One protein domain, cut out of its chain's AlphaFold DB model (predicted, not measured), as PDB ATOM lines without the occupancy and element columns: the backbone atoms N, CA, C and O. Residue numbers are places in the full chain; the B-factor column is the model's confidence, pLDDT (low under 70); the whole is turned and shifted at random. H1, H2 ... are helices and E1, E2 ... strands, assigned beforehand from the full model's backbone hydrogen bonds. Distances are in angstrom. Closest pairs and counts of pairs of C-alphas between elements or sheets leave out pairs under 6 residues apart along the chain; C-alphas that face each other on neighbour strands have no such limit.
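Overview. This is residues 3 to 158 of the 271 residues of the protein "DUF1292 domain-containing protein" of Marine Group III euryarchaeote (UniProt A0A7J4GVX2). A twisted wall of five antiparallel strands, E1, E7, E6, E5 and E4 from edge to edge, has H2 and H3 packed over one of its faces. H5 lies beside edge strand E1, while near the other edge, E4, sit H1 and a small two-strand sheet, E2 and E3; H4 grazes the large sheet, well away from the middle of the domain. The printed part has 156 residues with five named helices and seven named strands, in the order E1 E2 H1 E3 H2 E4 E5 E6 E7 H3 H4 H5, and its class is mixed, helices and strands. It is compact, with a radius of gyration of the C-alphas of 14.8 A, and rounded, with spans of 41 by 39 by 25 A.

Along the chain. In the large sheet, E1 is residues 3 to 8, 16.2 A from first to last C-alpha, beginning at C-alpha 3 (-1.257, 10.258, -30.348). E7, residues 100 to 108, is 26.2 A long and E6, residues 81 to 89, is 25.8 A. E5, residues 72 to 78, measures 19.8 A, and E4, residues 59 to 65, measures 17.5 A. The small sheet has E2, residues 16 to 18, and E3, residues 37 to 39. H2, residues 41 to 54, is the longest helix, 20.4 A, and begins at C-alpha 41 (0.969, -2.323, -49.552). H3 is residues 111 to 123, 18.8 A; H5 is residues 146 to 157, 17.0 A, ending at C-alpha 157 (-0.810, 17.852, -40.193). H1 is residues 19 to 23 and H4 is residues 135 to 142.

Arrangement. E4, E5, E6 and E7 form a meander, each strand the antiparallel neighbour of the one before, and each successive pair is a hairpin. Within hydrogen-bond range are N 61 and O 75 at 2.9 A between E4 and E5, N 83 and O 76 at 2.9 A between E5 and E6, and N 84 and O 105 at 2.8 A between E6 and E7. E1 is antiparallel to E7, with N 6 and O 104 2.8 A apart. H2 and H3 lie on the same face, two layers, helices on one face of a sheet. H2 runs along the strands at a height of 9.1 A over the sheet, over E6 and, only just, with 3 C-alphas, over E5; its line and that of E6 stand at 0 degrees on the local plane. H3 lies over E7, at 24 degrees on the local plane. H2 with residues 46 to 50 alone touches H3 with residues 117 to 121 alone, at a steep tilt of 51 degrees, opposite ways; their closest C-alphas, of Ala 50 and Leu 121, are 6.2 A apart. H3 and H5 touch, at a steep tilt of 63 degrees, with the C-alphas of Arg 115 and Met 157 closest at 4.8 A. The closest C-alphas of H5 and E1, of Ile 149 and Ile 7, are 6.3 A apart. H4 is close to H5 but not clearly touching, and only grazes the sheet with residues 138 to 142. H1 is on the same face as H2, and its closest C-alpha to E4 is Lys 23, 4.9 A from that of Leu 62. E2 and E3 are antiparallel, with N 17 and O 38 2.9 A apart. In H1, H2, H3, H4 and H5 every O i to N i+4 pair is within hydrogen-bond range.

Size, cuts and confidence. The two C-alphas farthest apart, of Phe 35 and Gly 158, are 41.3 A apart. The printed part has no cut. The links from H1 to E3 and from H3 to H4 are long. Mean pLDDT of the printed part is 86.5, with residues 32 to 36, 66 to 68 and 90 to 98 under 70.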
ATOM      1  N   SER A   3      -0.961  11.327 -29.397       93.31
ATOM      2  CA  SER A   3      -1.257  10.258 -30.348       93.31
ATOM      3  C   SER A   3      -2.381  10.649 -31.285       93.31
ATOM      4  O   SER A   3      -3.349  11.266 -30.850       93.31
ATOM      5  N   VAL A   4      -2.278  10.216 -32.536       94.81
ATOM      6  CA  VAL A   4      -3.330  10.344 -33.543       94.81
ATOM      7  C   VAL A   4      -3.702   8.969 -34.083       94.81
ATOM      8  O   VAL A   4      -2.871   8.056 -34.117       94.81
ATOM      9  N   THR A   5      -4.954   8.839 -34.511       96.12
ATOM     10  CA  THR A   5      -5.438   7.689 -35.277       96.12
ATOM     11  C   THR A   5      -5.919   8.203 -36.622       96.12
ATOM     12  O   THR A   5      -6.731   9.120 -36.671       96.12
ATOM     13  N   LEU A   6      -5.384   7.650 -37.703       96.19
ATOM     14  CA  LEU A   6      -5.624   8.107 -39.064       96.19
ATOM     15  C   LEU A   6      -6.039   6.935 -39.937       96.19
ATOM     16  O   LEU A   6      -5.503   5.837 -39.804       96.19
ATOM     17  N   ILE A   7      -6.959   7.188 -40.862       94.31
ATOM     18  CA  ILE A   7      -7.414   6.186 -41.824       94.31
ATOM     19  C   ILE A   7      -6.850   6.500 -43.199       94.31
ATOM     20  O   ILE A   7      -6.942   7.630 -43.681       94.31
ATOM     21  N   ALA A   8      -6.281   5.489 -43.838       93.31
ATOM     22  CA  ALA A   8      -5.738   5.575 -45.180       93.31
ATOM     23  C   ALA A   8      -6.292   4.466 -46.073       93.31
ATOM     24  O   ALA A   8      -6.707   3.414 -45.589       93.31
ATOM     25  N   GLN A   9      -6.250   4.669 -47.389       88.50
ATOM     26  CA  GLN A   9      -6.501   3.601 -48.347       88.50
ATOM     27  C   GLN A   9      -5.245   3.244 -49.148       88.50
ATOM     28  O   GLN A   9      -4.752   4.092 -49.902       88.50
ATOM     29  N   PRO A  10      -4.784   1.981 -49.074       89.88
ATOM     30  CA  PRO A  10      -3.735   1.490 -49.946       89.88
ATOM     31  C   PRO A  10      -4.243   1.385 -51.389       89.88
ATOM     32  O   PRO A  10      -5.439   1.235 -51.666       89.88
ATOM     33  N   ARG A  11      -3.320   1.498 -52.341       82.62
ATOM     34  CA  ARG A  11      -3.594   1.457 -53.786       82.62
ATOM     35  C   ARG A  11      -2.979   0.247 -54.461       82.62
ATOM     36  O   ARG A  11      -3.483  -0.162 -55.506       82.62
ATOM     37  N   SER A  12      -1.923  -0.298 -53.869       85.06
ATOM     38  CA  SER A  12      -1.183  -1.453 -54.359       85.06
ATOM     39  C   SER A  12      -1.084  -2.511 -53.271       85.06
ATOM     40  O   SER A  12      -0.988  -2.181 -52.093       85.06
ATOM     41  N   LYS A  13      -1.076  -3.788 -53.671       84.12
ATOM     42  CA  LYS A  13      -0.747  -4.902 -52.771       84.12
ATOM     43  C   LYS A  13       0.757  -5.038 -52.534       84.12
ATOM     44  O   LYS A  13       1.181  -5.643 -51.556       84.12
ATOM     45  N   HIS A  14       1.558  -4.460 -53.427       86.12
ATOM     46  CA  HIS A  14       3.009  -4.488 -53.335       86.12
ATOM     47  C   HIS A  14       3.542  -3.347 -52.461       86.12
ATOM     48  O   HIS A  14       2.933  -2.275 -52.460       86.12
ATOM     49  N   PRO A  15       4.682  -3.568 -51.787       90.38
ATOM     50  CA  PRO A  15       5.449  -4.812 -51.763       90.38
ATOM     51  C   PRO A  15       4.761  -5.897 -50.926       90.38
ATOM     52  O   PRO A  15       4.019  -5.616 -49.987       90.38
ATOM     53  N   MET A  16       5.027  -7.154 -51.277       87.38
ATOM     54  CA  MET A  16       4.685  -8.290 -50.424       87.38
ATOM     55  C   MET A  16       5.879  -8.572 -49.525       87.38
ATOM     56  O   MET A  16       7.024  -8.487 -49.976       87.38
ATOM     57  N   VAL A  17       5.629  -8.883 -48.258       90.25
ATOM     58  CA  VAL A  17       6.674  -8.996 -47.238       90.25
ATOM     59  C   VAL A  17       6.546 -10.318 -46.509       90.25
ATOM     60  O   VAL A  17       5.446 -10.736 -46.163       90.25
ATOM     61  N   LYS A  18       7.677 -10.974 -46.240       87.56
ATOM     62  CA  LYS A  18       7.687 -12.233 -45.490       87.56
ATOM     63  C   LYS A  18       7.230 -12.031 -44.050       87.56
ATOM     64  O   LYS A  18       7.880 -11.325 -43.274       87.56
ATOM     65  N   THR A  19       6.187 -12.752 -43.655       85.38
ATOM     66  CA  THR A  19       5.658 -12.746 -42.286       85.38
ATOM     67  C   THR A  19       6.719 -13.211 -41.289       85.38
ATOM     68  O   THR A  19       6.939 -12.552 -40.274       85.38
ATOM     69  N   GLY A  20       7.454 -14.286 -41.602       78.88
ATOM     70  CA  GLY A  20       8.543 -14.799 -40.763       78.88
ATOM     71  C   GLY A  20       9.666 -13.779 -40.536       78.88
ATOM     72  O   GLY A  20      10.150 -13.627 -39.411       78.88
ATOM     73  N   ALA A  21      10.027 -13.011 -41.570       88.38
ATOM     74  CA  ALA A  21      11.005 -11.934 -41.438       88.38
ATOM     75  C   ALA A  21      10.478 -10.844 -40.496       88.38
ATOM     76  O   ALA A  21      11.149 -10.517 -39.514       88.38
ATOM     77  N   LEU A  22       9.240 -10.378 -40.697       91.69
ATOM     78  CA  LEU A  22       8.630  -9.350 -39.850       91.69
ATOM     79  C   LEU A  22       8.429  -9.803 -38.397       91.69
ATOM     80  O   LEU A  22       8.568  -8.985 -37.487       91.69
ATOM     81  N   LYS A  23       8.150 -11.089 -38.137       88.75
ATOM     82  CA  LYS A  23       8.100 -11.653 -36.770       88.75
ATOM     83  C   LYS A  23       9.457 -11.536 -36.070       88.75
ATOM     84  O   LYS A  23       9.510 -11.179 -34.890       88.75
ATOM     85  N   SER A  24      10.543 -11.771 -36.814       87.19
ATOM     86  CA  SER A  24      11.927 -11.589 -36.346       87.19
ATOM     87  C   SER A  24      12.398 -10.129 -36.326       87.19
ATOM     88  O   SER A  24      13.497  -9.846 -35.862       87.19
ATOM     89  N   GLY A  25      11.565  -9.199 -36.797       90.88
ATOM     90  CA  GLY A  25      11.858  -7.770 -36.857       90.88
ATOM     91  C   GLY A  25      12.657  -7.314 -38.078       90.88
ATOM     92  O   GLY A  25      13.261  -6.247 -38.055       90.88
ATOM     93  N   ARG A  26      12.677  -8.125 -39.140       91.25
ATOM     94  CA  ARG A  26      13.367  -7.848 -40.404       91.25
ATOM     95  C   ARG A  26      12.368  -7.517 -41.508       91.25
ATOM     96  O   ARG A  26      11.272  -8.075 -41.545       91.25
ATOM     97  N   PHE A  27      12.772  -6.651 -42.431       93.06
ATOM     98  CA  PHE A  27      11.987  -6.299 -43.610       93.06
ATOM     99  C   PHE A  27      12.543  -7.022 -44.842       93.06
ATOM    100  O   PHE A  27      13.613  -6.681 -45.335       93.06
ATOM    101  N   GLU A  28      11.835  -8.046 -45.324       90.25
ATOM    102  CA  GLU A  28      12.225  -8.811 -46.516       90.25
ATOM    103  C   GLU A  28      11.067  -8.869 -47.513       90.25
ATOM    104  O   GLU A  28      10.031  -9.479 -47.231       90.25
ATOM    105  N   THR A  29      11.258  -8.271 -48.688       89.25
ATOM    106  CA  THR A  29      10.245  -8.236 -49.745       89.25
ATOM    107  C   THR A  29      10.344  -9.437 -50.686       89.25
ATOM    108  O   THR A  29      11.394 -10.067 -50.852       89.25
ATOM    109  N   LYS A  30       9.222  -9.765 -51.324       79.00
ATOM    110  CA  LYS A  30       9.123 -10.744 -52.408       79.00
ATOM    111  C   LYS A  30       8.260 -10.184 -53.534       79.00
ATOM    112  O   LYS A  30       7.320  -9.425 -53.306       79.00
ATOM    113  N   SER A  31       8.592 -10.564 -54.764       70.19
ATOM    114  CA  SER A  31       7.878 -10.123 -55.964       70.19
ATOM    115  C   SER A  31       6.659 -10.987 -56.298       70.19
ATOM    116  O   SER A  31       5.772 -10.495 -56.993       70.19
ATOM    117  N   ARG A  32       6.600 -12.243 -55.821       63.53
ATOM    118  CA  ARG A  32       5.532 -13.235 -56.076       63.53
ATOM    119  C   ARG A  32       5.368 -14.220 -54.905       63.53
ATOM    120  O   ARG A  32       6.305 -14.362 -54.115       63.53
ATOM    121  N   GLY A  33       4.217 -14.898 -54.859       56.00
ATOM    122  CA  GLY A  33       3.820 -15.894 -53.852       56.00
ATOM    123  C   GLY A  33       2.750 -15.379 -52.881       56.00
ATOM    124  O   GLY A  33       2.519 -14.173 -52.805       56.00
ATOM    125  N   THR A  34       2.143 -16.295 -52.131       53.81
ATOM    126  CA  THR A  34       1.140 -16.036 -51.076       53.81
ATOM    127  C   THR A  34       1.588 -16.648 -49.743       53.81
ATOM    128  O   THR A  34       1.542 -15.997 -48.698       53.81
ATOM    129  N   PHE A  35       2.180 -17.849 -49.775       59.12
ATOM    130  CA  PHE A  35       2.616 -18.562 -48.572       59.12
ATOM    131  C   PHE A  35       3.661 -17.795 -47.748       59.12
ATOM    132  O   PHE A  35       4.763 -17.469 -48.208       59.12
ATOM    133  N   GLY A  36       3.317 -17.522 -46.488       68.06
ATOM    134  CA  GLY A  36       4.190 -16.813 -45.556       68.06
ATOM    135  C   GLY A  36       4.473 -15.361 -45.956       68.06
ATOM    136  O   GLY A  36       5.448 -14.783 -45.462       68.06
ATOM    137  N   LEU A  37       3.656 -14.769 -46.830       80.75
ATOM    138  CA  LEU A  37       3.723 -13.365 -47.213       80.75
ATOM    139  C   LEU A  37       2.502 -12.607 -46.690       80.75
ATOM    140  O   LEU A  37       1.438 -13.169 -46.479       80.75
ATOM    141  N   LEU A  38       2.675 -11.310 -46.475       87.81
ATOM    142  CA  LEU A  38       1.575 -10.369 -46.322       87.81
ATOM    143  C   LEU A  38       1.694  -9.270 -47.372       87.81
ATOM    144  O   LEU A  38       2.793  -8.947 -47.838       87.81
ATOM    145  N   TRP A  39       0.569  -8.684 -47.748       89.81
ATOM    146  CA  TRP A  39       0.499  -7.522 -48.616       89.81
ATOM    147  C   TRP A  39       0.753  -6.295 -47.753       89.81
ATOM    148  O   TRP A  39      -0.146  -5.760 -47.108       89.81
ATOM    149  N   PHE A  40       2.007  -5.854 -47.707       91.44
ATOM    150  CA  PHE A  40       2.396  -4.705 -46.891       91.44
ATOM    151  C   PHE A  40       1.872  -3.393 -47.470       91.44
ATOM    152  O   PHE A  40       1.686  -2.420 -46.738       91.44
ATOM    153  N   THR A  41       1.541  -3.416 -48.765       91.31
ATOM    154  CA  THR A  41       0.969  -2.323 -49.552       91.31
ATOM    155  C   THR A  41       1.903  -1.138 -49.753       91.31
ATOM    156  O   THR A  41       2.893  -0.947 -49.044       91.31
ATOM    157  N   ASP A  42       1.533  -0.281 -50.698       91.50
ATOM    158  CA  ASP A  42       2.248   0.961 -50.971       91.50
ATOM    159  C   ASP A  42       2.195   1.942 -49.794       91.50
ATOM    160  O   ASP A  42       3.069   2.800 -49.675       91.50
ATOM    161  N   PHE A  43       1.182   1.835 -48.926       94.81
ATOM    162  CA  PHE A  43       1.110   2.638 -47.710       94.81
ATOM    163  C   PHE A  43       2.142   2.182 -46.680       94.81
ATOM    164  O   PHE A  43       2.879   3.012 -46.150       94.81
ATOM    165  N   GLY A  44       2.223   0.872 -46.422       95.25
ATOM    166  CA  GLY A  44       3.212   0.312 -45.505       95.25
ATOM    167  C   GLY A  44       4.637   0.611 -45.962       95.25
ATOM    168  O   GLY A  44       5.453   1.037 -45.152       95.25
ATOM    169  N   GLU A  45       4.927   0.454 -47.256       95.06
ATOM    170  CA  GLU A  45       6.248   0.737 -47.833       95.06
ATOM    171  C   GLU A  45       6.680   2.185 -47.619       95.06
ATOM    172  O   GLU A  45       7.732   2.423 -47.031       95.06
ATOM    173  N   LYS A  46       5.849   3.152 -48.023       95.75
ATOM    174  CA  LYS A  46       6.158   4.579 -47.842       95.75
ATOM    175  C   LYS A  46       6.268   4.959 -46.369       95.75
ATOM    176  O   LYS A  46       7.077   5.817 -46.019       95.75
ATOM    177  N   PHE A  47       5.469   4.330 -45.504       97.38
ATOM    178  CA  PHE A  47       5.575   4.515 -44.060       97.38
ATOM    179  C   PHE A  47       6.914   3.998 -43.534       97.38
ATOM    180  O   PHE A  47       7.595   4.709 -42.802       97.38
ATOM    181  N   TRP A  48       7.316   2.793 -43.938       96.69
ATOM    182  CA  TRP A  48       8.585   2.204 -43.533       96.69
ATOM    183  C   TRP A  48       9.782   3.015 -44.034       96.69
ATOM    184  O   TRP A  48      10.672   3.321 -43.249       96.69
ATOM    185  N   GLU A  49       9.751   3.452 -45.291       94.94
ATOM    186  CA  GLU A  49      10.755   4.346 -45.869       94.94
ATOM    187  C   GLU A  49      10.852   5.667 -45.090       94.94
ATOM    188  O   GLU A  49      11.948   6.158 -44.822       94.94
ATOM    189  N   ALA A  50       9.714   6.242 -44.683       95.56
ATOM    190  CA  ALA A  50       9.694   7.433 -43.841       95.56
ATOM    191  C   ALA A  50      10.315   7.155 -42.462       95.56
ATOM    192  O   ALA A  50      11.096   7.975 -41.988       95.56
ATOM    193  N   CYS A  51      10.029   6.006 -41.839       95.81
ATOM    194  CA  CYS A  51      10.648   5.620 -40.568       95.81
ATOM    195  C   CYS A  51      12.173   5.529 -40.683       95.81
ATOM    196  O   CYS A  51      12.870   6.148 -39.885       95.81
ATOM    197  N   THR A  52      12.681   4.804 -41.683       95.00
ATOM    198  CA  THR A  52      14.125   4.585 -41.860       95.00
ATOM    199  C   THR A  52      14.866   5.830 -42.336       95.00
ATOM    200  O   THR A  52      16.054   5.953 -42.103       95.00
ATOM    201  N   THR A  53      14.177   6.782 -42.976       93.38
ATOM    202  CA  THR A  53      14.766   8.095 -43.306       93.38
ATOM    203  C   THR A  53      15.031   8.933 -42.051       93.38
ATOM    204  O   THR A  53      15.936   9.762 -42.041       93.38
ATOM    205  N   VAL A  54      14.211   8.766 -41.009       92.44
ATOM    206  CA  VAL A  54      14.320   9.531 -39.755       92.44
ATOM    207  C   VAL A  54      15.246   8.834 -38.754       92.44
ATOM    208  O   VAL A  54      15.895   9.508 -37.958       92.44
ATOM    209  N   ASP A  55      15.292   7.502 -38.775       94.25
ATOM    210  CA  ASP A  55      16.056   6.682 -37.835       94.25
ATOM    211  C   ASP A  55      16.551   5.395 -38.509       94.25
ATOM    212  O   ASP A  55      15.758   4.497 -38.806       94.25
ATOM    213  N   ASP A  56      17.865   5.285 -38.710       92.94
ATOM    214  CA  ASP A  56      18.500   4.091 -39.285       92.94
ATOM    215  C   ASP A  56      18.316   2.845 -38.394       92.94
ATOM    216  O   ASP A  56      18.315   1.717 -38.893       92.94
ATOM    217  N   ASP A  57      18.090   3.034 -37.087       95.62
ATOM    218  CA  ASP A  57      17.822   1.972 -36.111       95.62
ATOM    219  C   ASP A  57      16.316   1.694 -35.934       95.62
ATOM    220  O   ASP A  57      15.896   1.019 -34.975       95.62
ATOM    221  N   ALA A  58      15.480   2.190 -36.857       96.50
ATOM    222  CA  ALA A  58      14.048   1.937 -36.861       96.50
ATOM    223  C   ALA A  58      13.749   0.432 -36.779       96.50
ATOM    224  O   ALA A  58      14.368  -0.421 -37.415       96.50
ATOM    225  N   LYS A  59      12.736   0.090 -35.985       97.50
ATOM    226  CA  LYS A  59      12.306  -1.287 -35.739       97.50
ATOM    227  C   LYS A  59      10.915  -1.490 -36.285       97.50
ATOM    228  O   LYS A  59       9.997  -0.743 -35.950       97.50
ATOM    229  N   ILE A  60      10.749  -2.570 -37.030       97.31
ATOM    230  CA  ILE A  60       9.470  -3.076 -37.514       97.31
ATOM    231  C   ILE A  60       9.209  -4.431 -36.863       97.31
ATOM    232  O   ILE A  60      10.144  -5.194 -36.646       97.31
ATOM    233  N   LYS A  61       7.966  -4.745 -36.497       95.12
ATOM    234  CA  LYS A  61       7.616  -6.079 -35.991       95.12
ATOM    235  C   LYS A  61       6.166  -6.429 -36.281       95.12
ATOM    236  O   LYS A  61       5.272  -5.667 -35.906       95.12
ATOM    237  N   LEU A  62       5.941  -7.605 -36.866       93.19
ATOM    238  CA  LEU A  62       4.601  -8.180 -36.994       93.19
ATOM    239  C   LEU A  62       4.048  -8.499 -35.605       93.19
ATOM    240  O   LEU A  62       4.724  -9.140 -34.794       93.19
ATOM    241  N   ARG A  63       2.844  -8.013 -35.315       91.00
ATOM    242  CA  ARG A  63       2.140  -8.263 -34.052       91.00
ATOM    243  C   ARG A  63       1.118  -9.357 -34.237       91.00
ATOM    244  O   ARG A  63       1.144 -10.332 -33.499       91.00
ATOM    245  N   GLU A  64       0.293  -9.190 -35.253       82.44
ATOM    246  CA  GLU A  64      -0.784 -10.097 -35.599       82.44
ATOM    247  C   GLU A  64      -0.768 -10.277 -37.111       82.44
ATOM    248  O   GLU A  64      -0.484  -9.336 -37.856       82.44
ATOM    249  N   SER A  65      -1.042 -11.495 -37.549       78.56
ATOM    250  CA  SER A  65      -1.336 -11.826 -38.937       78.56
ATOM    251  C   SER A  65      -2.418 -12.886 -38.926       78.56
ATOM    252  O   SER A  65      -2.278 -13.864 -38.190       78.56
ATOM    253  N   GLY A  66      -3.462 -12.684 -39.716       65.44
ATOM    254  CA  GLY A  66      -4.426 -13.720 -40.035       65.44
ATOM    255  C   GLY A  66      -3.984 -14.533 -41.245       65.44
ATOM    256  O   GLY A  66      -2.848 -14.420 -41.707       65.44
ATOM    257  N   PHE A  67      -4.908 -15.352 -41.730       55.72
ATOM    258  CA  PHE A  67      -4.720 -16.179 -42.915       55.72
ATOM    259  C   PHE A  67      -4.583 -15.341 -44.200       55.72
ATOM    260  O   PHE A  67      -3.671 -15.563 -44.987       55.72
ATOM    261  N   ASP A  68      -5.443 -14.330 -44.366       68.44
ATOM    262  CA  ASP A  68      -5.377 -13.377 -45.481       68.44
ATOM    263  C   ASP A  68      -4.125 -12.493 -45.403       68.44
ATOM    264  O   ASP A  68      -3.792 -11.933 -44.354       68.44
ATOM    265  N   GLU A  69      -3.482 -12.280 -46.548       75.12
ATOM    266  CA  GLU A  69      -2.307 -11.433 -46.688       75.12
ATOM    267  C   GLU A  69      -2.580  -9.957 -46.373       75.12
ATOM    268  O   GLU A  69      -1.635  -9.211 -46.113       75.12
ATOM    269  N   MET A  70      -3.840  -9.512 -46.382       82.94
ATOM    270  CA  MET A  70      -4.274  -8.194 -45.907       82.94
ATOM    271  C   MET A  70      -4.775  -8.194 -44.459       82.94
ATOM    272  O   MET A  70      -5.136  -7.132 -43.964       82.94
ATOM    273  N   ASN A  71      -4.772  -9.318 -43.742       82.75
ATOM    274  CA  ASN A  71      -5.118  -9.361 -42.327       82.75
ATOM    275  C   ASN A  71      -3.845  -9.303 -41.482       82.75
ATOM    276  O   ASN A  71      -3.227 -10.322 -41.180       82.75
ATOM    277  N   TRP A  72      -3.423  -8.100 -41.103       90.50
ATOM    278  CA  TRP A  72      -2.227  -7.932 -40.284       90.50
ATOM    279  C   TRP A  72      -2.237  -6.660 -39.442       90.50
ATOM    280  O   TRP A  72      -2.868  -5.650 -39.763       90.50
ATOM    281  N   SER A  73      -1.446  -6.705 -38.371       95.00
ATOM    282  CA  SER A  73      -1.075  -5.552 -37.559       95.00
ATOM    283  C   SER A  73       0.433  -5.529 -37.336       95.00
ATOM    284  O   SER A  73       1.030  -6.493 -36.846       95.00
ATOM    285  N   ILE A  74       1.073  -4.416 -37.687       97.12
ATOM    286  CA  ILE A  74       2.527  -4.246 -37.639       97.12
ATOM    287  C   ILE A  74       2.853  -3.042 -36.766       97.12
ATOM    288  O   ILE A  74       2.305  -1.954 -36.935       97.12
ATOM    289  N   SER A  75       3.759  -3.238 -35.812       97.75
ATOM    290  CA  SER A  75       4.256  -2.169 -34.950       97.75
ATOM    291  C   SER A  75       5.584  -1.626 -35.444       97.75
ATOM    292  O   SER A  75       6.445  -2.398 -35.869       97.75
ATOM    293  N   PHE A  76       5.770  -0.324 -35.261       98.12
ATOM    294  CA  PHE A  76       6.992   0.391 -35.587       98.12
ATOM    295  C   PHE A  76       7.492   1.158 -34.362       98.12
ATOM    296  O   PHE A  76       6.695   1.662 -33.559       98.12
ATOM    297  N   ARG A  77       8.812   1.248 -34.214       97.25
ATOM    298  CA  ARG A  77       9.482   2.136 -33.256       97.25
ATOM    299  C   ARG A  77      10.663   2.796 -33.943       97.25
ATOM    300  O   ARG A  77      11.475   2.082 -34.514       97.25
ATOM    301  N   PHE A  78      10.745   4.114 -33.877       96.88
ATOM    302  CA  PHE A  78      11.777   4.907 -34.546       96.88
ATOM    303  C   PHE A  78      11.811   6.292 -33.898       96.88
ATOM    304  O   PHE A  78      10.747   6.767 -33.529       96.88
ATOM    305  N   ALA A  79      12.968   6.925 -33.710       93.69
ATOM    306  CA  ALA A  79      13.123   8.322 -33.265       93.69
ATOM    307  C   ALA A  79      12.169   8.791 -32.133       93.69
ATOM    308  O   ALA A  79      11.618   9.886 -32.181       93.69
ATOM    309  N   GLY A  80      11.905   7.948 -31.125       92.19
ATOM    310  CA  GLY A  80      10.962   8.257 -30.032       92.19
ATOM    311  C   GLY A  80       9.470   8.067 -30.363       92.19
ATOM    312  O   GLY A  80       8.625   8.101 -29.465       92.19
ATOM    313  N   PHE A  81       9.129   7.770 -31.615       96.12
ATOM    314  CA  PHE A  81       7.793   7.393 -32.055       96.12
ATOM    315  C   PHE A  81       7.452   5.942 -31.714       96.12
ATOM    316  O   PHE A  81       8.277   5.022 -31.760       96.12
ATOM    317  N   LYS A  82       6.165   5.720 -31.445       97.38
ATOM    318  CA  LYS A  82       5.537   4.396 -31.451       97.38
ATOM    319  C   LYS A  82       4.396   4.434 -32.449       97.38
ATOM    320  O   LYS A  82       3.488   5.248 -32.297       97.38
ATOM    321  N   ALA A  83       4.424   3.538 -33.427       97.81
ATOM    322  CA  ALA A  83       3.356   3.447 -34.409       97.81
ATOM    323  C   ALA A  83       2.818   2.026 -34.552       97.81
ATOM    324  O   ALA A  83       3.489   1.038 -34.232       97.81
ATOM    325  N   ARG A  84       1.592   1.932 -35.052       98.19
ATOM    326  CA  ARG A  84       0.965   0.692 -35.484       98.19
ATOM    327  C   ARG A  84       0.189   0.950 -36.762       98.19
ATOM    328  O   ARG A  84      -0.603   1.887 -36.810       98.19
ATOM    329  N   LEU A  85       0.419   0.098 -37.749       97.81
ATOM    330  CA  LEU A  85      -0.430  -0.031 -38.921       97.81
ATOM    331  C   LEU A  85      -1.276  -1.286 -38.749       97.81
ATOM    332  O   LEU A  85      -0.725  -2.355 -38.483       97.81
ATOM    333  N   THR A  86      -2.585  -1.150 -38.893       94.81
ATOM    334  CA  THR A  86      -3.527  -2.269 -38.862       94.81
ATOM    335  C   THR A  86      -4.356  -2.234 -40.129       94.81
ATOM    336  O   THR A  86      -4.936  -1.202 -40.465       94.81
ATOM    337  N   ALA A  87      -4.423  -3.351 -40.834       91.56
ATOM    338  CA  ALA A  87      -5.280  -3.466 -41.995       91.56
ATOM    339  C   ALA A  87      -6.730  -3.769 -41.576       91.56
ATOM    340  O   ALA A  87      -6.996  -4.615 -40.728       91.56
ATOM    341  N   MET A  88      -7.674  -3.031 -42.158       85.25
ATOM    342  CA  MET A  88      -9.102  -3.071 -41.849       85.25
ATOM    343  C   MET A  88      -9.902  -3.392 -43.110       85.25
ATOM    344  O   MET A  88     -10.102  -2.547 -43.992       85.25
ATOM    345  N   LYS A  89     -10.382  -4.627 -43.208       76.00
ATOM    346  CA  LYS A  89     -11.161  -5.094 -44.356       76.00
ATOM    347  C   LYS A  89     -12.567  -4.509 -44.332       76.00
ATOM    348  O   LYS A  89     -13.274  -4.664 -43.338       76.00
ATOM    349  N   TYR A  90     -13.037  -3.949 -45.451       69.38
ATOM    350  CA  TYR A  90     -14.432  -3.498 -45.549       69.38
ATOM    351  C   TYR A  90     -15.270  -4.112 -46.668       69.38
ATOM    352  O   TYR A  90     -16.481  -3.912 -46.673       69.38
ATOM    353  N   LYS A  91     -14.687  -4.924 -47.557       60.75
ATOM    354  CA  LYS A  91     -15.428  -5.740 -48.539       60.75
ATOM    355  C   LYS A  91     -14.868  -7.168 -48.607       60.75
ATOM    356  O   LYS A  91     -13.668  -7.336 -48.444       60.75
ATOM    357  N   GLY A  92     -15.739  -8.159 -48.842       48.44
ATOM    358  CA  GLY A  92     -15.478  -9.607 -48.758       48.44
ATOM    359  C   GLY A  92     -14.376 -10.177 -49.661       48.44
ATOM    360  O   GLY A  92     -13.700 -11.109 -49.245       48.44
ATOM    361  N   PHE A  93     -14.093  -9.584 -50.825       47.94
ATOM    362  CA  PHE A  93     -13.103 -10.144 -51.759       47.94
ATOM    363  C   PHE A  93     -11.682  -9.602 -51.549       47.94
ATOM    364  O   PHE A  93     -11.442  -8.396 -51.692       47.94
ATOM    365  N   PHE A  94     -10.752 -10.520 -51.273       51.62
ATOM    366  CA  PHE A  94      -9.359 -10.258 -50.900       51.62
ATOM    367  C   PHE A  94      -8.447  -9.866 -52.072       51.62
ATOM    368  O   PHE A  94      -7.451  -9.199 -51.854       51.62
ATOM    369  N   GLY A  95      -8.832 -10.107 -53.331       56.12
ATOM    370  CA  GLY A  95      -8.009  -9.814 -54.520       56.12
ATOM    371  C   GLY A  95      -7.685  -8.334 -54.817       56.12
ATOM    372  O   GLY A  95      -7.042  -8.047 -55.829       56.12
ATOM    373  N   ASN A  96      -8.151  -7.363 -54.015       68.31
ATOM    374  CA  ASN A  96      -7.979  -5.937 -54.318       68.31
ATOM    375  C   ASN A  96      -7.662  -5.087 -53.069       68.31
ATOM    376  O   ASN A  96      -8.542  -4.919 -52.225       68.31
ATOM    377  N   PRO A  97      -6.484  -4.429 -52.984       68.62
ATOM    378  CA  PRO A  97      -6.129  -3.552 -51.858       68.62
ATOM    379  C   PRO A  97      -7.118  -2.387 -51.671       68.62
ATOM    380  O   PRO A  97      -7.271  -1.854 -50.575       68.62
ATOM    381  N   ARG A  98      -7.873  -2.024 -52.718       69.94
ATOM    382  CA  ARG A  98      -8.945  -1.017 -52.656       69.94
ATOM    383  C   ARG A  98     -10.179  -1.464 -51.866       69.94
ATOM    384  O   ARG A  98     -11.102  -0.669 -51.740       69.94
ATOM    385  N   ASN A  99     -10.221  -2.697 -51.370       74.62
ATOM    386  CA  ASN A  99     -11.270  -3.216 -50.486       74.62
ATOM    387  C   ASN A  99     -10.884  -3.155 -48.997       74.62
ATOM    388  O   ASN A  99     -11.656  -3.591 -48.134       74.62
ATOM    389  N   THR A 100      -9.711  -2.595 -48.708       80.69
ATOM    390  CA  THR A 100      -9.125  -2.514 -47.374       80.69
ATOM    391  C   THR A 100      -8.764  -1.069 -47.056       80.69
ATOM    392  O   THR A 100      -8.463  -0.277 -47.953       80.69
ATOM    393  N   LEU A 101      -8.829  -0.714 -45.777       90.06
ATOM    394  CA  LEU A 101      -8.287   0.519 -45.216       90.06
ATOM    395  C   LEU A 101      -7.102   0.175 -44.315       90.06
ATOM    396  O   LEU A 101      -6.998  -0.945 -43.829       90.06
ATOM    397  N   ILE A 102      -6.223   1.137 -44.073       94.12
ATOM    398  CA  ILE A 102      -5.174   1.041 -43.063       94.12
ATOM    399  C   ILE A 102      -5.509   2.025 -41.949       94.12
ATOM    400  O   ILE A 102      -5.672   3.219 -42.198       94.12
ATOM    401  N   GLU A 103      -5.589   1.524 -40.724       95.94
ATOM    402  CA  GLU A 103      -5.552   2.339 -39.517       95.94
ATOM    403  C   GLU A 103      -4.089   2.577 -39.134       95.94
ATOM    404  O   GLU A 103      -3.345   1.639 -38.845       95.94
ATOM    405  N   LEU A 104      -3.680   3.842 -39.112       97.81
ATOM    406  CA  LEU A 104      -2.411   4.296 -38.565       97.81
ATOM    407  C   LEU A 104      -2.654   4.878 -37.175       97.81
ATOM    408  O   LEU A 104      -3.233   5.952 -37.036       97.81
ATOM    409  N   LYS A 105      -2.140   4.208 -36.147       97.62
ATOM    410  CA  LYS A 105      -1.987   4.772 -34.802       97.62
ATOM    411  C   LYS A 105      -0.553   5.245 -34.641       97.62
ATOM    412  O   LYS A 105       0.353   4.417 -34.646       97.62
ATOM    413  N   LEU A 106      -0.338   6.548 -34.492       97.00
ATOM    414  CA  LEU A 106       0.990   7.148 -34.345       97.00
ATOM    415  C   LEU A 106       1.052   7.953 -33.054       97.00
ATOM    416  O   LEU A 106       0.194   8.800 -32.822       97.00
ATOM    417  N   GLY A 107       2.071   7.716 -32.233       95.44
ATOM    418  CA  GLY A 107       2.310   8.482 -31.019       95.44
ATOM    419  C   GLY A 107       3.749   8.959 -30.889       95.44
ATOM    420  O   GLY A 107       4.680   8.238 -31.247       95.44
ATOM    421  N   SER A 108       3.908  10.154 -30.324       93.88
ATOM    422  CA  SER A 108       5.186  10.785 -29.984       93.88
ATOM    423  C   SER A 108       5.063  11.541 -28.658       93.88
ATOM    424  O   SER A 108       3.963  11.852 -28.189       93.88
ATOM    425  N   GLU A 109       6.185  11.835 -28.012       90.62
ATOM    426  CA  GLU A 109       6.205  12.740 -26.859       90.62
ATOM    427  C   GLU A 109       5.997  14.196 -27.279       90.62
ATOM    428  O   GLU A 109       5.368  14.951 -26.541       90.62
ATOM    429  N   ASN A 110       6.434  14.556 -28.489       90.31
ATOM    430  CA  ASN A 110       6.367  15.906 -29.023       90.31
ATOM    431  C   ASN A 110       5.323  15.997 -30.158       90.31
ATOM    432  O   ASN A 110       5.442  15.295 -31.170       90.31
ATOM    433  N   PRO A 111       4.301  16.863 -30.032       88.81
ATOM    434  CA  PRO A 111       3.265  17.008 -31.053       88.81
ATOM    435  C   PRO A 111       3.789  17.629 -32.359       88.81
ATOM    436  O   PRO A 111       3.255  17.328 -33.425       88.81
ATOM    437  N   ASN A 112       4.846  18.450 -32.311       91.88
ATOM    438  CA  ASN A 112       5.436  19.026 -33.523       91.88
ATOM    439  C   ASN A 112       6.139  17.964 -34.371       91.88
ATOM    440  O   ASN A 112       5.993  17.977 -35.592       91.88
ATOM    441  N   ASP A 113       6.827  17.011 -33.740       91.69
ATOM    442  CA  ASP A 113       7.506  15.926 -34.457       91.69
ATOM    443  C   ASP A 113       6.482  15.036 -35.173       91.69
ATOM    444  O   ASP A 113       6.674  14.659 -36.328       91.69
ATOM    445  N   LEU A 114       5.341  14.772 -34.524       92.25
ATOM    446  CA  LEU A 114       4.207  14.064 -35.125       92.25
ATOM    447  C   LEU A 114       3.683  14.792 -36.364       92.25
ATOM    448  O   LEU A 114       3.526  14.173 -37.417       92.25
ATOM    449  N   ARG A 115       3.467  16.105 -36.258       93.75
ATOM    450  CA  ARG A 115       3.007  16.930 -37.376       93.75
ATOM    451  C   ARG A 115       3.989  16.902 -38.548       93.75
ATOM    452  O   ARG A 115       3.577  16.658 -39.680       93.75
ATOM    453  N   MET A 116       5.276  17.131 -38.282       93.31
ATOM    454  CA  MET A 116       6.319  17.141 -39.313       93.31
ATOM    455  C   MET A 116       6.449  15.782 -40.001       93.31
ATOM    456  O   MET A 116       6.512  15.718 -41.228       93.31
ATOM    457  N   PHE A 117       6.422  14.692 -39.229       95.31
ATOM    458  CA  PHE A 117       6.475  13.340 -39.776       95.31
ATOM    459  C   PHE A 117       5.286  13.053 -40.698       95.31
ATOM    460  O   PHE A 117       5.472  12.541 -41.799       95.31
ATOM    461  N   LEU A 118       4.064  13.414 -40.292       95.31
ATOM    462  CA  LEU A 118       2.871  13.188 -41.112       95.31
ATOM    463  C   LEU A 118       2.867  14.016 -42.398       95.31
ATOM    464  O   LEU A 118       2.467  13.500 -43.439       95.31
ATOM    465  N   GLN A 119       3.350  15.260 -42.351       92.50
ATOM    466  CA  GLN A 119       3.517  16.082 -43.554       92.50
ATOM    467  C   GLN A 119       4.521  15.449 -44.528       92.50
ATOM    468  O   GLN A 119       4.238  15.337 -45.724       92.50
ATOM    469  N   ALA A 120       5.666  14.981 -44.021       92.94
ATOM    470  CA  ALA A 120       6.670  14.294 -44.828       92.94
ATOM    471  C   ALA A 120       6.124  12.983 -45.414       92.94
ATOM    472  O   ALA A 120       6.281  12.729 -46.608       92.94
ATOM    473  N   LEU A 121       5.416  12.184 -44.611       94.88
ATOM    474  CA  LEU A 121       4.766  10.954 -45.057       94.88
ATOM    475  C   LEU A 121       3.754  11.229 -46.174       94.88
ATOM    476  O   LEU A 121       3.798  10.564 -47.205       94.88
ATOM    477  N   ALA A 122       2.866  12.210 -45.993       91.75
ATOM    478  CA  ALA A 122       1.843  12.554 -46.977       91.75
ATOM    479  C   ALA A 122       2.450  12.944 -48.333       91.75
ATOM    480  O   ALA A 122       1.924  12.555 -49.373       91.75
ATOM    481  N   SER A 123       3.597  13.635 -48.326       89.81
ATOM    482  CA  SER A 123       4.301  14.045 -49.548       89.81
ATOM    483  C   SER A 123       4.854  12.884 -50.385       89.81
ATOM    484  O   SER A 123       5.135  13.068 -51.566       89.81
ATOM    485  N   LYS A 124       4.976  11.677 -49.811       90.75
ATOM    486  CA  LYS A 124       5.438  10.484 -50.538       90.75
ATOM    487  C   LYS A 124       4.364   9.879 -51.450       90.75
ATOM    488  O   LYS A 124       4.665   8.958 -52.205       90.75
ATOM    489  N   PHE A 125       3.109  10.324 -51.364       85.94
ATOM    490  CA  PHE A 125       1.998   9.739 -52.114       85.94
ATOM    491  C   PHE A 125       1.547  10.634 -53.273       85.94
ATOM    492  O   PHE A 125       1.109  11.757 -53.047       85.94
ATOM    493  N   ASP A 126       1.509  10.086 -54.495       82.88
ATOM    494  CA  ASP A 126       0.919  10.774 -55.660       82.88
ATOM    495  C   ASP A 126      -0.574  11.075 -55.464       82.88
ATOM    496  O   ASP A 126      -1.098  12.100 -55.897       82.88
ATOM    497  N   LYS A 127      -1.286  10.134 -54.834       82.75
ATOM    498  CA  LYS A 127      -2.691  10.284 -54.454       82.75
ATOM    499  C   LYS A 127      -2.788  10.335 -52.942       82.75
ATOM    500  O   LYS A 127      -2.358   9.364 -52.315       82.75
ATOM    501  N   PRO A 128      -3.434  11.359 -52.363       86.75
ATOM    502  CA  PRO A 128      -3.481  11.473 -50.921       86.75
ATOM    503  C   PRO A 128      -4.086  10.223 -50.254       86.75
ATOM    504  O   PRO A 128      -5.103   9.691 -50.735       86.75
ATOM    505  N   PRO A 129      -3.472   9.722 -49.168       89.38
ATOM    506  CA  PRO A 129      -3.875   8.462 -48.545       89.38
ATOM    507  C   PRO A 129      -5.273   8.525 -47.917       89.38
ATOM    508  O   PRO A 129      -5.950   7.501 -47.857       89.38
ATOM    509  N   TRP A 130      -5.744   9.714 -47.528       89.44
ATOM    510  CA  TRP A 130      -7.082   9.942 -46.967       89.44
ATOM    511  C   TRP A 130      -8.222   9.888 -47.989       89.44
ATOM    512  O   TRP A 130      -9.380   9.913 -47.595       89.44
ATOM    513  N   ILE A 131      -7.953   9.808 -49.297       85.44
ATOM    514  CA  ILE A 131      -9.024   9.764 -50.303       85.44
ATOM    515  C   ILE A 131      -9.523   8.329 -50.500       85.44
ATOM    516  O   ILE A 131      -8.894   7.521 -51.180       85.44
ATOM    517  N   LEU A 132     -10.678   7.988 -49.941       82.69
ATOM    518  CA  LEU A 132     -11.238   6.643 -50.078       82.69
ATOM    519  C   LEU A 132     -11.982   6.454 -51.408       82.69
ATOM    520  O   LEU A 132     -12.556   7.393 -51.962       82.69
ATOM    521  N   ASN A 133     -11.998   5.218 -51.912       74.31
ATOM    522  CA  ASN A 133     -12.725   4.876 -53.140       74.31
ATOM    523  C   ASN A 133     -14.235   4.708 -52.909       74.31
ATOM    524  O   ASN A 133     -15.024   4.985 -53.808       74.31
ATOM    525  N   ASN A 134     -14.644   4.228 -51.730       75.25
ATOM    526  CA  ASN A 134     -16.050   3.974 -51.408       75.25
ATOM    527  C   ASN A 134     -16.389   4.455 -49.991       75.25
ATOM    528  O   ASN A 134     -16.376   3.680 -49.036       75.25
ATOM    529  N   TRP A 135     -16.711   5.744 -49.887       79.25
ATOM    530  CA  TRP A 135     -17.072   6.406 -48.632       79.25
ATOM    531  C   TRP A 135     -18.294   5.783 -47.961       79.25
ATOM    532  O   TRP A 135     -18.237   5.488 -46.775       79.25
ATOM    533  N   LYS A 136     -19.353   5.483 -48.725       75.94
ATOM    534  CA  LYS A 136     -20.597   4.915 -48.183       75.94
ATOM    535  C   LYS A 136     -20.360   3.576 -47.477       75.94
ATOM    536  O   LYS A 136     -20.927   3.327 -46.420       75.94
ATOM    537  N   LYS A 137     -19.519   2.706 -48.053       72.81
ATOM    538  CA  LYS A 137     -19.212   1.401 -47.444       72.81
ATOM    539  C   LYS A 137     -18.254   1.529 -46.256       72.81
ATOM    540  O   LYS A 137     -18.406   0.788 -45.293       72.81
ATOM    541  N   ALA A 138     -17.304   2.466 -46.305       73.00
ATOM    542  CA  ALA A 138     -16.437   2.759 -45.164       73.00
ATOM    543  C   ALA A 138     -17.247   3.289 -43.966       73.00
ATOM    544  O   ALA A 138     -17.080   2.800 -42.854       73.00
ATOM    545  N   GLU A 139     -18.180   4.210 -44.212       79.81
ATOM    546  CA  GLU A 139     -19.080   4.770 -43.201       79.81
ATOM    547  C   GLU A 139     -20.017   3.704 -42.623       79.81
ATOM    548  O   GLU A 139     -20.093   3.548 -41.412       79.81
ATOM    549  N   SER A 140     -20.654   2.892 -43.471       77.62
ATOM    550  CA  SER A 140     -21.536   1.808 -43.018       77.62
ATOM    551  C   SER A 140     -20.824   0.771 -42.144       77.62
ATOM    552  O   SER A 140     -21.439   0.243 -41.223       77.62
ATOM    553  N   LYS A 141     -19.552   0.463 -42.426       75.50
ATOM    554  CA  LYS A 141     -18.821  -0.606 -41.731       75.50
ATOM    555  C   LYS A 141     -18.002  -0.127 -40.531       75.50
ATOM    556  O   LYS A 141     -17.833  -0.884 -39.582       75.50
ATOM    557  N   PHE A 142     -17.482   1.098 -40.569       79.00
ATOM    558  CA  PHE A 142     -16.617   1.630 -39.510       79.00
ATOM    559  C   PHE A 142     -17.207   2.838 -38.780       79.00
ATOM    560  O   PHE A 142     -16.597   3.315 -37.828       79.00
ATOM    561  N   GLY A 143     -18.360   3.355 -39.216       81.31
ATOM    562  CA  GLY A 143     -18.999   4.533 -38.623       81.31
ATOM    563  C   GLY A 143     -18.236   5.841 -38.847       81.31
ATOM    564  O   GLY A 143     -18.479   6.807 -38.136       81.31
ATOM    565  N   MET A 144     -17.287   5.871 -39.789       80.06
ATOM    566  CA  MET A 144     -16.421   7.027 -40.034       80.06
ATOM    567  C   MET A 144     -16.877   7.767 -41.285       80.06
ATOM    568  O   MET A 144     -16.830   7.207 -42.388       80.06
ATOM    569  N   SER A 145     -17.293   9.022 -41.127       86.12
ATOM    570  CA  SER A 145     -17.696   9.837 -42.266       86.12
ATOM    571  C   SER A 145     -16.478  10.302 -43.069       86.12
ATOM    572  O   SER A 145     -15.325  10.274 -42.622       86.12
ATOM    573  N   LYS A 146     -16.736  10.760 -44.296       85.62
ATOM    574  CA  LYS A 146     -15.702  11.369 -45.137       85.62
ATOM    575  C   LYS A 146     -15.034  12.558 -44.449       85.62
ATOM    576  O   LYS A 146     -13.811  12.695 -44.525       85.62
ATOM    577  N   ASP A 147     -15.836  13.406 -43.818       87.94
ATOM    578  CA  ASP A 147     -15.350  14.631 -43.195       87.94
ATOM    579  C   ASP A 147     -14.515  14.303 -41.956       87.94
ATOM    580  O   ASP A 147     -13.455  14.893 -41.788       87.94
ATOM    581  N   ASP A 148     -14.881  13.281 -41.174       89.94
ATOM    582  CA  ASP A 148     -14.086  12.840 -40.018       89.94
ATOM    583  C   ASP A 148     -12.675  12.402 -40.423       89.94
ATOM    584  O   ASP A 148     -11.686  12.783 -39.793       89.94
ATOM    585  N   ILE A 149     -12.562  11.625 -41.505       89.62
ATOM    586  CA  ILE A 149     -11.269  11.130 -41.995       89.62
ATOM    587  C   ILE A 149     -10.410  12.288 -42.509       89.62
ATOM    588  O   ILE A 149      -9.228  12.372 -42.172       89.62
ATOM    589  N   ILE A 150     -10.986  13.193 -43.306       90.06
ATOM    590  CA  ILE A 150     -10.255  14.345 -43.847       90.06
ATOM    591  C   ILE A 150      -9.846  15.304 -42.723       90.06
ATOM    592  O   ILE A 150      -8.694  15.736 -42.690       90.06
ATOM    593  N   ASN A 151     -10.744  15.590 -41.778       91.38
ATOM    594  CA  ASN A 151     -10.471  16.463 -40.639       91.38
ATOM    595  C   ASN A 151      -9.380  15.877 -39.740       91.38
ATOM    596  O   ASN A 151      -8.454  16.595 -39.380       91.38
ATOM    597  N   SER A 152      -9.401  14.565 -39.482       93.06
ATOM    598  CA  SER A 152      -8.356  13.900 -38.690       93.06
ATOM    599  C   SER A 152      -6.963  14.085 -39.303       93.06
ATOM    600  O   SER A 152      -6.002  14.399 -38.601       93.06
ATOM    601  N   TRP A 153      -6.837  13.936 -40.627       95.06
ATOM    602  CA  TRP A 153      -5.574  14.189 -41.331       95.06
ATOM    603  C   TRP A 153      -5.196  15.674 -41.358       95.06
ATOM    604  O   TRP A 153      -4.025  16.010 -41.172       95.06
ATOM    605  N   SER A 154      -6.175  16.555 -41.566       92.44
ATOM    606  CA  SER A 154      -6.010  18.013 -41.596       92.44
ATOM    607  C   SER A 154      -5.458  18.543 -40.270       92.44
ATOM    608  O   SER A 154      -4.428  19.221 -40.236       92.44
ATOM    609  N   GLU A 155      -6.080  18.146 -39.158       93.31
ATOM    610  CA  GLU A 155      -5.674  18.512 -37.802       93.31
ATOM    611  C   GLU A 155      -4.295  17.951 -37.457       93.31
ATOM    612  O   GLU A 155      -3.426  18.690 -36.992       93.31
ATOM    613  N   ALA A 156      -4.053  16.669 -37.749       92.75
ATOM    614  CA  ALA A 156      -2.786  16.020 -37.431       92.75
ATOM    615  C   ALA A 156      -1.596  16.635 -38.191       92.75
ATOM    616  O   ALA A 156      -0.488  16.715 -37.661       92.75
ATOM    617  N   MET A 157      -1.817  17.120 -39.417       92.94
ATOM    618  CA  MET A 157      -0.810  17.852 -40.193       92.94
ATOM    619  C   MET A 157      -0.823  19.365 -39.933       92.94
ATOM    620  O   MET A 157       0.081  20.072 -40.391       92.94
ATOM    621  N   GLY A 158      -1.815  19.892 -39.213       88.81
ATOM    622  CA  GLY A 158      -2.049  21.325 -39.039       88.81
ATOM    623  C   GLY A 158      -2.133  22.073 -40.374       88.81
ATOM    624  O   GLY A 158      -1.480  23.105 -40.537       88.81
TER     625      GLY A 158